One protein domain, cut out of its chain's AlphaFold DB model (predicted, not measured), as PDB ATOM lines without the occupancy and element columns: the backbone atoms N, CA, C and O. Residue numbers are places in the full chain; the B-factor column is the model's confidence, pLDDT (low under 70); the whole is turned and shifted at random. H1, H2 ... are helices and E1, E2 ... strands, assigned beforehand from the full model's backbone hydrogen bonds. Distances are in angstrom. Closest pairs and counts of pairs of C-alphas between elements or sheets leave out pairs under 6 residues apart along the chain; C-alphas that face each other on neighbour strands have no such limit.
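This is residues 50 to 128 of the 134 residues of the protein "Transposase" of Streptococcus pneumoniae (UniProt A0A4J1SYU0). Helices H1, H2 and H3 gather loosely toward one end, with two tiny strands, E1 and E2, beside them; from E1 a long loop reaches out and folds back through H4 to E2, and residues 107 to 117 stick out. The 79 printed residues, mostly helix by class, hold H1, H2, H3, E1, H4, E2 in that order. The whole is only just loose, close to compact, with a radius of gyration of the C-alphas of 14.4 A and spans of 47 by 23 by 22 A.

Find C-alpha 50 at (27.538, 42.110, 62.923); H1 runs from there to residue 64, 20.9 A. Then come H2, residues 71 to 82, 16.2 A; H3, 88 to 97, 14.4 A; E1, 100 to 102; H4, 115 to 121; and E2, 125 to 127, ending at (34.493, 45.993, 50.476).

H1 and H2 are close but not clearly touching, closest at C-alphas 59 and 74, 7.5 A. So are H2 and H3, about perpendicular at 84 degrees, closest at C-alphas 75 and 91, 6.9 A. E1 and E2 meet only at a point, where C-alphas 100 and 127 face each other at 5.0 A. H4 is apart from H1, H2 and H3. In these four helices every O i to N i+4 pair is within hydrogen-bond range.

The printed part has no cut; E1 to H4 is a long link. Residues 61 to 69 and 101 to 128 have pLDDT under 70.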
ATOM      1  N   GLU A  50      26.524  43.158  62.770       85.50
ATOM      2  CA  GLU A  50      27.538  42.110  62.923       85.50
ATOM      3  C   GLU A  50      27.196  40.868  62.104       85.50
ATOM      4  O   GLU A  50      28.026  40.375  61.344       85.50
ATOM      5  N   GLU A  51      25.949  40.412  62.185       86.38
ATOM      6  CA  GLU A  51      25.444  39.298  61.387       86.38
ATOM      7  C   GLU A  51      25.551  39.584  59.875       86.38
ATOM      8  O   GLU A  51      25.997  38.727  59.112       86.38
ATOM      9  N   GLU A  52      25.244  40.812  59.430       87.06
ATOM     10  CA  GLU A  52      25.461  41.218  58.034       87.06
ATOM     11  C   GLU A  52      26.946  41.176  57.636       87.06
ATOM     12  O   GLU A  52      27.265  40.734  56.530       87.06
ATOM     13  N   LYS A  53      27.862  41.607  58.516       85.38
ATOM     14  CA  LYS A  53      29.312  41.528  58.261       85.38
ATOM     15  C   LYS A  53      29.766  40.076  58.113       85.38
ATOM     16  O   LYS A  53      30.522  39.774  57.192       85.38
ATOM     17  N   VAL A  54      29.288  39.174  58.972       86.88
ATOM     18  CA  VAL A  54      29.603  37.737  58.908       86.88
ATOM     19  C   VAL A  54      29.095  37.123  57.600       86.88
ATOM     20  O   VAL A  54      29.847  36.413  56.926       86.88
ATOM     21  N   PHE A  55      27.861  37.445  57.202       87.06
ATOM     22  CA  PHE A  55      27.289  37.024  55.922       87.06
ATOM     23  C   PHE A  55      28.155  37.479  54.739       87.06
ATOM     24  O   PHE A  55      28.581  36.665  53.913       87.06
ATOM     25  N   LEU A  56      28.475  38.775  54.679       84.50
ATOM     26  CA  LEU A  56      29.284  39.337  53.600       84.50
ATOM     27  C   LEU A  56      30.692  38.734  53.576       84.50
ATOM     28  O   LEU A  56      31.166  38.361  52.506       84.50
ATOM     29  N   ALA A  57      31.339  38.558  54.730       82.62
ATOM     30  CA  ALA A  57      32.669  37.961  54.821       82.62
ATOM     31  C   ALA A  57      32.700  36.505  54.323       82.62
ATOM     32  O   ALA A  57      33.635  36.109  53.625       82.62
ATOM     33  N   ARG A  58      31.665  35.707  54.624       82.50
ATOM     34  CA  ARG A  58      31.538  34.328  54.122       82.50
ATOM     35  C   ARG A  58      31.474  34.290  52.597       82.50
ATOM     36  O   ARG A  58      32.138  33.462  51.975       82.50
ATOM     37  N   HIS A  59      30.691  35.185  52.003       75.88
ATOM     38  CA  HIS A  59      30.526  35.249  50.553       75.88
ATOM     39  C   HIS A  59      31.708  35.921  49.839       75.88
ATOM     40  O   HIS A  59      31.995  35.573  48.697       75.88
ATOM     41  N   LEU A  60      32.444  36.812  50.507       71.38
ATOM     42  CA  LEU A  60      33.685  37.383  49.982       71.38
ATOM     43  C   LEU A  60      34.833  36.372  49.937       71.38
ATOM     44  O   LEU A  60      35.531  36.318  48.933       71.38
ATOM     45  N   LYS A  61      34.988  35.518  50.956       68.12
ATOM     46  CA  LYS A  61      35.979  34.425  50.916       68.12
ATOM     47  C   LYS A  61      35.734  33.461  49.752       68.12
ATOM     48  O   LYS A  61      36.679  32.968  49.148       68.12
ATOM     49  N   ALA A  62      34.467  33.216  49.410       63.22
ATOM     50  CA  ALA A  62      34.111  32.438  48.223       63.22
ATOM     51  C   ALA A  62      34.466  33.179  46.917       63.22
ATOM     52  O   ALA A  62      34.913  32.557  45.959       63.22
ATOM     53  N   ALA A  63      34.344  34.511  46.899       60.28
ATOM     54  CA  ALA A  63      34.742  35.332  45.757       60.28
ATOM     55  C   ALA A  63      36.271  35.385  45.545       60.28
ATOM     56  O   ALA A  63      36.733  35.436  44.406       60.28
ATOM     57  N   GLU A  64      37.068  35.334  46.619       56.28
ATOM     58  CA  GLU A  64      38.539  35.252  46.551       56.28
ATOM     59  C   GLU A  64      39.033  33.955  45.897       56.28
ATOM     60  O   GLU A  64      40.077  33.958  45.244       56.28
ATOM     61  N   ALA A  65      38.257  32.870  45.984       57.97
ATOM     62  CA  ALA A  65      38.544  31.601  45.314       57.97
ATOM     63  C   ALA A  65      38.318  31.640  43.784       57.97
ATOM     64  O   ALA A  65      38.460  30.619  43.112       57.97
ATOM     65  N   GLY A  66      37.990  32.808  43.218       50.97
ATOM     66  CA  GLY A  66      37.823  33.009  41.777       50.97
ATOM     67  C   GLY A  66      36.403  32.771  41.263       50.97
ATOM     68  O   GLY A  66      36.170  32.883  40.058       50.97
ATOM     69  N   GLU A  67      35.438  32.492  42.145       58.28
ATOM     70  CA  GLU A  67      34.025  32.436  41.775       58.28
ATOM     71  C   GLU A  67      33.441  33.853  41.690       58.28
ATOM     72  O   GLU A  67      33.413  34.615  42.658       58.28
ATOM     73  N   PHE A  68      32.955  34.237  40.508       53.12
ATOM     74  CA  PHE A  68      32.306  35.531  40.304       53.12
ATOM     75  C   PHE A  68      30.973  35.588  41.058       53.12
ATOM     76  O   PHE A  68      29.938  35.160  40.547       53.12
ATOM     77  N   VAL A  69      30.968  36.163  42.260       64.50
ATOM     78  CA  VAL A  69      29.723  36.386  42.999       64.50
ATOM     79  C   VAL A  69      29.029  37.627  42.441       64.50
ATOM     80  O   VAL A  69      29.398  38.766  42.726       64.50
ATOM     81  N   THR A  70      28.014  37.415  41.605       73.00
ATOM     82  CA  THR A  70      27.143  38.500  41.143       73.00
ATOM     83  C   THR A  70      26.280  39.013  42.298       73.00
ATOM     84  O   THR A  70      25.925  38.269  43.214       73.00
ATOM     85  N   ILE A  71      25.895  40.293  42.250       77.31
ATOM     86  CA  ILE A  71      24.998  40.902  43.252       77.31
ATOM     87  C   ILE A  71      23.681  40.124  43.337       77.31
ATOM     88  O   ILE A  71      23.133  39.960  44.421       77.31
ATOM     89  N   ASP A  72      23.197  39.617  42.202       80.62
ATOM     90  CA  ASP A  72      22.012  38.768  42.134       80.62
ATOM     91  C   ASP A  72      22.189  37.459  42.910       80.62
ATOM     92  O   ASP A  72      21.308  37.097  43.687       80.62
ATOM     93  N   ALA A  73      23.332  36.779  42.775       81.75
ATOM     94  CA  ALA A  73      23.620  35.568  43.543       81.75
ATOM     95  C   ALA A  73      23.690  35.854  45.054       81.75
ATOM     96  O   ALA A  73      23.085  35.137  45.853       81.75
ATOM     97  N   LEU A  74      24.353  36.948  45.434       83.69
ATOM     98  CA  LEU A  74      24.431  37.445  46.813       83.69
ATOM     99  C   LEU A  74      23.044  37.768  47.387       83.69
ATOM    100  O   LEU A  74      22.734  37.395  48.515       83.69
ATOM    101  N   PHE A  75      22.184  38.409  46.596       86.50
ATOM    102  CA  PHE A  75      20.819  38.741  46.988       86.50
ATOM    103  C   PHE A  75      19.948  37.491  47.174       86.50
ATOM    104  O   PHE A  75      19.185  37.413  48.137       86.50
ATOM    105  N   GLN A  76      20.076  36.487  46.299       86.69
ATOM    106  CA  GLN A  76      19.353  35.220  46.457       86.69
ATOM    107  C   GLN A  76      19.833  34.434  47.682       86.69
ATOM    108  O   GLN A  76      19.006  33.893  48.416       86.69
ATOM    109  N   ALA A  77      21.145  34.408  47.938       86.81
ATOM    110  CA  ALA A  77      21.706  33.806  49.145       86.81
ATOM    111  C   ALA A  77      21.175  34.500  50.407       86.81
ATOM    112  O   ALA A  77      20.670  33.832  51.307       86.81
ATOM    113  N   TYR A  78      21.170  35.837  50.412       87.69
ATOM    114  CA  TYR A  78      20.636  36.632  51.515       87.69
ATOM    115  C   TYR A  78      19.154  36.333  51.765       87.69
ATOM    116  O   TYR A  78      18.745  36.075  52.892       87.69
ATOM    117  N   LYS A  79      18.338  36.288  50.707       88.88
ATOM    118  CA  LYS A  79      16.908  35.964  50.807       88.88
ATOM    119  C   LYS A  79      16.667  34.553  51.358       88.88
ATOM    120  O   LYS A  79      15.728  34.353  52.127       88.88
ATOM    121  N   LYS A  80      17.503  33.584  50.968       87.75
ATOM    122  CA  LYS A  80      17.432  32.199  51.454       87.75
ATOM    123  C   LYS A  80      17.732  32.110  52.948       87.75
ATOM    124  O   LYS A  80      17.050  31.369  53.646       87.75
ATOM    125  N   GLU A  81      18.711  32.868  53.427       86.25
ATOM    126  CA  GLU A  81      19.100  32.897  54.839       86.25
ATOM    127  C   GLU A  81      18.078  33.641  55.708       86.25
ATOM    128  O   GLU A  81      17.737  33.184  56.794       86.25
ATOM    129  N   LEU A  82      17.502  34.728  55.186       85.25
ATOM    130  CA  LEU A  82      16.460  35.493  55.873       85.25
ATOM    131  C   LEU A  82      15.116  34.746  55.966       85.25
ATOM    132  O   LEU A  82      14.284  35.070  56.813       85.25
ATOM    133  N   GLY A  83      14.848  33.826  55.030       82.69
ATOM    134  CA  GLY A  83      13.578  33.098  54.927       82.69
ATOM    135  C   GLY A  83      12.353  33.983  54.640       82.69
ATOM    136  O   GLY A  83      11.221  33.564  54.875       82.69
ATOM    137  N   ARG A  84      12.550  35.221  54.166       79.19
ATOM    138  CA  ARG A  84      11.490  36.228  53.963       79.19
ATOM    139  C   ARG A  84      11.662  36.989  52.653       79.19
ATOM    140  O   ARG A  84      12.707  36.929  52.005       79.19
ATOM    141  N   SER A  85      10.625  37.721  52.249       80.06
ATOM    142  CA  SER A  85      10.748  38.683  51.157       80.06
ATOM    143  C   SER A  85      11.648  39.844  51.585       80.06
ATOM    144  O   SER A  85      11.474  40.439  52.645       80.06
ATOM    145  N   TYR A  86      12.622  40.159  50.739       83.94
ATOM    146  CA  TYR A  86      13.506  41.302  50.904       83.94
ATOM    147  C   TYR A  86      13.566  42.048  49.577       83.94
ATOM    148  O   TYR A  86      13.522  41.419  48.517       83.94
ATOM    149  N   THR A  87      13.603  43.379  49.613       87.81
ATOM    150  CA  THR A  87      13.654  44.185  48.391       87.81
ATOM    151  C   THR A  87      15.094  44.349  47.922       87.81
ATOM    152  O   THR A  87      16.032  44.419  48.720       87.81
ATOM    153  N   ARG A  88      15.274  44.436  46.601       86.62
ATOM    154  CA  ARG A  88      16.598  44.635  46.001       86.62
ATOM    155  C   ARG A  88      17.217  45.965  46.448       86.62
ATOM    156  O   ARG A  88      18.405  46.017  46.743       86.62
ATOM    157  N   ASP A  89      16.402  47.007  46.596       86.38
ATOM    158  CA  ASP A  89      16.850  48.323  47.068       86.38
ATOM    159  C   ASP A  89      17.347  48.294  48.514       86.38
ATOM    160  O   ASP A  89      18.391  48.873  48.817       86.38
ATOM    161  N   ALA A  90      16.656  47.577  49.404       86.25
ATOM    162  CA  ALA A  90      17.114  47.412  50.781       86.25
ATOM    163  C   ALA A  90      18.461  46.670  50.833       86.25
ATOM    164  O   ALA A  90      19.337  47.025  51.624       86.25
ATOM    165  N   PHE A  91      18.672  45.714  49.921       87.69
ATOM    166  CA  PHE A  91      19.952  45.028  49.767       87.69
ATOM    167  C   PHE A  91      21.060  45.948  49.248       87.69
ATOM    168  O   PHE A  91      22.171  45.934  49.774       87.69
ATOM    169  N   TYR A  92      20.768  46.832  48.295       86.88
ATOM    170  CA  TYR A  92      21.732  47.852  47.877       86.88
ATOM    171  C   TYR A  92      22.084  48.826  49.004       86.88
ATOM    172  O   TYR A  92      23.247  49.204  49.150       86.88
ATOM    173  N   GLN A  93      21.113  49.208  49.836       86.19
ATOM    174  CA  GLN A  93      21.379  50.021  51.022       86.19
ATOM    175  C   GLN A  93      22.249  49.273  52.038       86.19
ATOM    176  O   GLN A  93      23.132  49.888  52.630       86.19
ATOM    177  N   LEU A  94      22.034  47.964  52.223       87.88
ATOM    178  CA  LEU A  94      22.894  47.098  53.033       87.88
ATOM    179  C   LEU A  94      24.331  47.144  52.534       87.88
ATOM    180  O   LEU A  94      25.222  47.528  53.287       87.88
ATOM    181  N   LEU A  95      24.549  46.859  51.254       85.81
ATOM    182  CA  LEU A  95      25.881  46.885  50.660       85.81
ATOM    183  C   LEU A  95      26.543  48.265  50.801       85.81
ATOM    184  O   LEU A  95      27.700  48.355  51.207       85.81
ATOM    185  N   LYS A  96      25.799  49.350  50.546       84.44
ATOM    186  CA  LYS A  96      26.294  50.728  50.694       84.44
ATOM    187  C   LYS A  96      26.755  51.037  52.124       84.44
ATOM    188  O   LYS A  96      27.760  51.722  52.290       84.44
ATOM    189  N   ARG A  97      26.045  50.545  53.149       83.44
ATOM    190  CA  ARG A  97      26.439  50.711  54.564       83.44
ATOM    191  C   ARG A  97      27.739  49.982  54.890       83.44
ATOM    192  O   ARG A  97      28.545  50.511  55.643       83.44
ATOM    193  N   HIS A  98      27.952  48.813  54.294       83.94
ATOM    194  CA  HIS A  98      29.177  48.022  54.454       83.94
ATOM    195  C   HIS A  98      30.295  48.449  53.493       83.94
ATOM    196  O   HIS A  98      31.195  47.673  53.209       83.94
ATOM    197  N   GLY A  99      30.253  49.673  52.957       77.00
ATOM    198  CA  GLY A  99      31.346  50.217  52.147       77.00
ATOM    199  C   GLY A  99      31.485  49.601  50.752       77.00
ATOM    200  O   GLY A  99      32.527  49.766  50.115       77.00
ATOM    201  N   TRP A 100      30.456  48.910  50.250       75.75
ATOM    202  CA  TRP A 100      30.469  48.403  48.883       75.75
ATOM    203  C   TRP A 100      30.484  49.554  47.874       75.75
ATOM    204  O   TRP A 100      29.627  50.444  47.898       75.75
ATOM    205  N   ARG A 101      31.445  49.515  46.948       62.31
ATOM    206  CA  ARG A 101      31.580  50.490  45.865       62.31
ATOM    207  C   ARG A 101      31.543  49.782  44.519       62.31
ATOM    208  O   ARG A 101      32.308  48.856  44.278       62.31
ATOM    209  N   ASN A 102      30.691  50.271  43.622       61.22
ATOM    210  CA  ASN A 102      30.715  49.853  42.227       61.22
ATOM    211  C   ASN A 102      31.941  50.487  41.546       61.22
ATOM    212  O   ASN A 102      31.967  51.696  41.303       61.22
ATOM    213  N   ILE A 103      32.987  49.691  41.313       58.69
ATOM    214  CA  ILE A 103      34.179  50.128  40.582       58.69
ATOM    215  C   ILE A 103      33.907  49.927  39.093       58.69
ATOM    216  O   ILE A 103      34.160  48.866  38.529       58.69
ATOM    217  N   THR A 104      33.406  50.969  38.436       55.50
ATOM    218  CA  THR A 104      33.322  50.987  36.975       55.50
ATOM    219  C   THR A 104      34.722  51.136  36.390       55.50
ATOM    220  O   THR A 104      35.424  52.104  36.696       55.50
ATOM    221  N   SER A 105      35.136  50.198  35.537       55.66
ATOM    222  CA  SER A 105      36.389  50.320  34.794       55.66
ATOM    223  C   SER A 105      36.340  51.505  33.823       55.66
ATOM    224  O   SER A 105      35.285  51.856  33.289       55.66
ATOM    225  N   ARG A 106      37.492  52.159  33.615       56.16
ATOM    226  CA  ARG A 106      37.608  53.306  32.704       56.16
ATOM    227  C   ARG A 106      37.242  52.863  31.271       56.16
ATOM    228  O   ARG A 106      37.749  51.823  30.853       56.16
ATOM    229  N   PRO A 107      36.405  53.611  30.521       59.75
ATOM    230  CA  PRO A 107      35.788  53.105  29.290       59.75
ATOM    231  C   PRO A 107      36.764  52.710  28.176       59.75
ATOM    232  O   PRO A 107      36.515  51.721  27.490       59.75
ATOM    233  N   GLU A 108      37.875  53.434  27.997       56.78
ATOM    234  CA  GLU A 108      38.783  53.204  26.867       56.78
ATOM    235  C   GLU A 108      40.258  53.391  27.243       56.78
ATOM    236  O   GLU A 108      40.671  54.411  27.804       56.78
ATOM    237  N   HIS A 109      41.056  52.376  26.906       58.88
ATOM    238  CA  HIS A 109      42.511  52.431  26.843       58.88
ATOM    239  C   HIS A 109      42.945  51.805  25.502       58.88
ATOM    240  O   HIS A 109      42.442  50.730  25.165       58.88
ATOM    241  N   PRO A 110      43.858  52.428  24.732       65.06
ATOM    242  CA  PRO A 110      44.202  52.014  23.361       65.06
ATOM    243  C   PRO A 110      44.832  50.613  23.244       65.06
ATOM    244  O   PRO A 110      44.871  50.037  22.163       65.06
ATOM    245  N   ARG A 111      45.278  50.024  24.359       65.50
ATOM    246  CA  ARG A 111      45.599  48.591  24.477       65.50
ATOM    247  C   ARG A 111      44.460  47.883  25.207       65.50
ATOM    248  O   ARG A 111      44.466  47.826  26.434       65.50
ATOM    249  N   LYS A 112      43.459  47.420  24.461       60.50
ATOM    250  CA  LYS A 112      42.261  46.765  24.998       60.50
ATOM    251  C   LYS A 112      42.510  45.258  25.152       60.50
ATOM    252  O   LYS A 112      43.022  44.635  24.230       60.50
ATOM    253  N   ALA A 113      42.165  44.694  26.309       59.44
ATOM    254  CA  ALA A 113      42.099  43.245  26.514       59.44
ATOM    255  C   ALA A 113      40.787  42.678  25.930       59.44
ATOM    256  O   ALA A 113      39.838  43.434  25.708       59.44
ATOM    257  N   ASP A 114      40.721  41.369  25.688       63.72
ATOM    258  CA  ASP A 114      39.550  40.713  25.093       63.72
ATOM    259  C   ASP A 114      38.236  40.974  25.858       63.72
ATOM    260  O   ASP A 114      38.197  41.184  27.072       63.72
ATOM    261  N   ALA A 115      37.103  40.943  25.149       58.00
ATOM    262  CA  ALA A 115      35.793  41.264  25.728       58.00
ATOM    263  C   ALA A 115      35.437  40.394  26.954       58.00
ATOM    264  O   ALA A 115      34.805  40.881  27.893       58.00
ATOM    265  N   GLN A 116      35.893  39.137  26.980       54.84
ATOM    266  CA  GLN A 116      35.682  38.204  28.092       54.84
ATOM    267  C   GLN A 116      36.447  38.609  29.364       54.84
ATOM    268  O   GLN A 116      35.880  38.573  30.457       54.84
ATOM    269  N   THR A 117      37.692  39.084  29.243       55.03
ATOM    270  CA  THR A 117      38.481  39.570  30.392       55.03
ATOM    271  C   THR A 117      37.952  40.903  30.926       55.03
ATOM    272  O   THR A 117      37.978  41.148  32.134       55.03
ATOM    273  N   ILE A 118      37.367  41.741  30.065       54.50
ATOM    274  CA  ILE A 118      36.697  42.981  30.483       54.50
ATOM    275  C   ILE A 118      35.436  42.685  31.307       54.50
ATOM    276  O   ILE A 118      35.240  43.314  32.348       54.50
ATOM    277  N   VAL A 119      34.589  41.741  30.885       52.56
ATOM    278  CA  VAL A 119      33.374  41.354  31.632       52.56
ATOM    279  C   VAL A 119      33.731  40.780  33.007       52.56
ATOM    280  O   VAL A 119      33.123  41.179  33.998       52.56
ATOM    281  N   ALA A 120      34.781  39.958  33.093       50.16
ATOM    282  CA  ALA A 120      35.319  39.465  34.363       50.16
ATOM    283  C   ALA A 120      35.801  40.601  35.294       50.16
ATOM    284  O   ALA A 120      35.616  40.546  36.509       50.16
ATOM    285  N   SER A 121      36.380  41.673  34.743       52.22
ATOM    286  CA  SER A 121      36.898  42.801  35.533       52.22
ATOM    287  C   SER A 121      35.829  43.771  36.065       52.22
ATOM    288  O   SER A 121      36.090  44.488  37.031       52.22
ATOM    289  N   LYS A 122      34.635  43.805  35.454       50.28
ATOM    290  CA  LYS A 122      33.571  44.793  35.731       50.28
ATOM    291  C   LYS A 122      32.760  44.522  37.004       50.28
ATOM    292  O   LYS A 122      32.073  45.419  37.473       50.28
ATOM    293  N   ASN A 123      32.868  43.324  37.581       50.75
ATOM    294  CA  ASN A 123      32.060  42.886  38.726       50.75
ATOM    295  C   ASN A 123      32.873  42.735  40.024       50.75
ATOM    296  O   ASN A 123      32.525  41.928  40.882       50.75
ATOM    297  N   LYS A 124      33.971  43.486  40.191       52.81
ATOM    298  CA  LYS A 124      34.752  43.452  41.436       52.81
ATOM    299  C   LYS A 124      33.974  44.116  42.572       52.81
ATOM    300  O   LYS A 124      33.927  45.339  42.685       52.81
ATOM    301  N   ILE A 125      33.375  43.293  43.428       53.50
ATOM    302  CA  ILE A 125      32.883  43.693  44.746       53.50
ATOM    303  C   ILE A 125      34.120  43.908  45.623       53.50
ATOM    304  O   ILE A 125      34.699  42.953  46.122       53.50
ATOM    305  N   SER A 126      34.556  45.157  45.791       52.59
ATOM    306  CA  SER A 126      35.524  45.510  46.833       52.59
ATOM    307  C   SER A 126      34.766  46.068  48.033       52.59
ATOM    308  O   SER A 126      34.084  47.089  47.901       52.59
ATOM    309  N   ILE A 127      34.882  45.418  49.187       49.59
ATOM    310  CA  ILE A 127      34.493  45.993  50.476       49.59
ATOM    311  C   ILE A 127      35.751  46.639  51.059       49.59
ATOM    312  O   ILE A 127      36.792  45.992  51.133       49.59
ATOM    313  N   GLN A 128      35.699  47.932  51.390       46.81
ATOM    314  CA  GLN A 128      36.807  48.565  52.105       46.81
ATOM    315  C   GLN A 128      36.799  48.062  53.548       46.81
ATOM    316  O   GLN A 128      35.819  48.279  54.259       46.81
TER     317      GLN A 128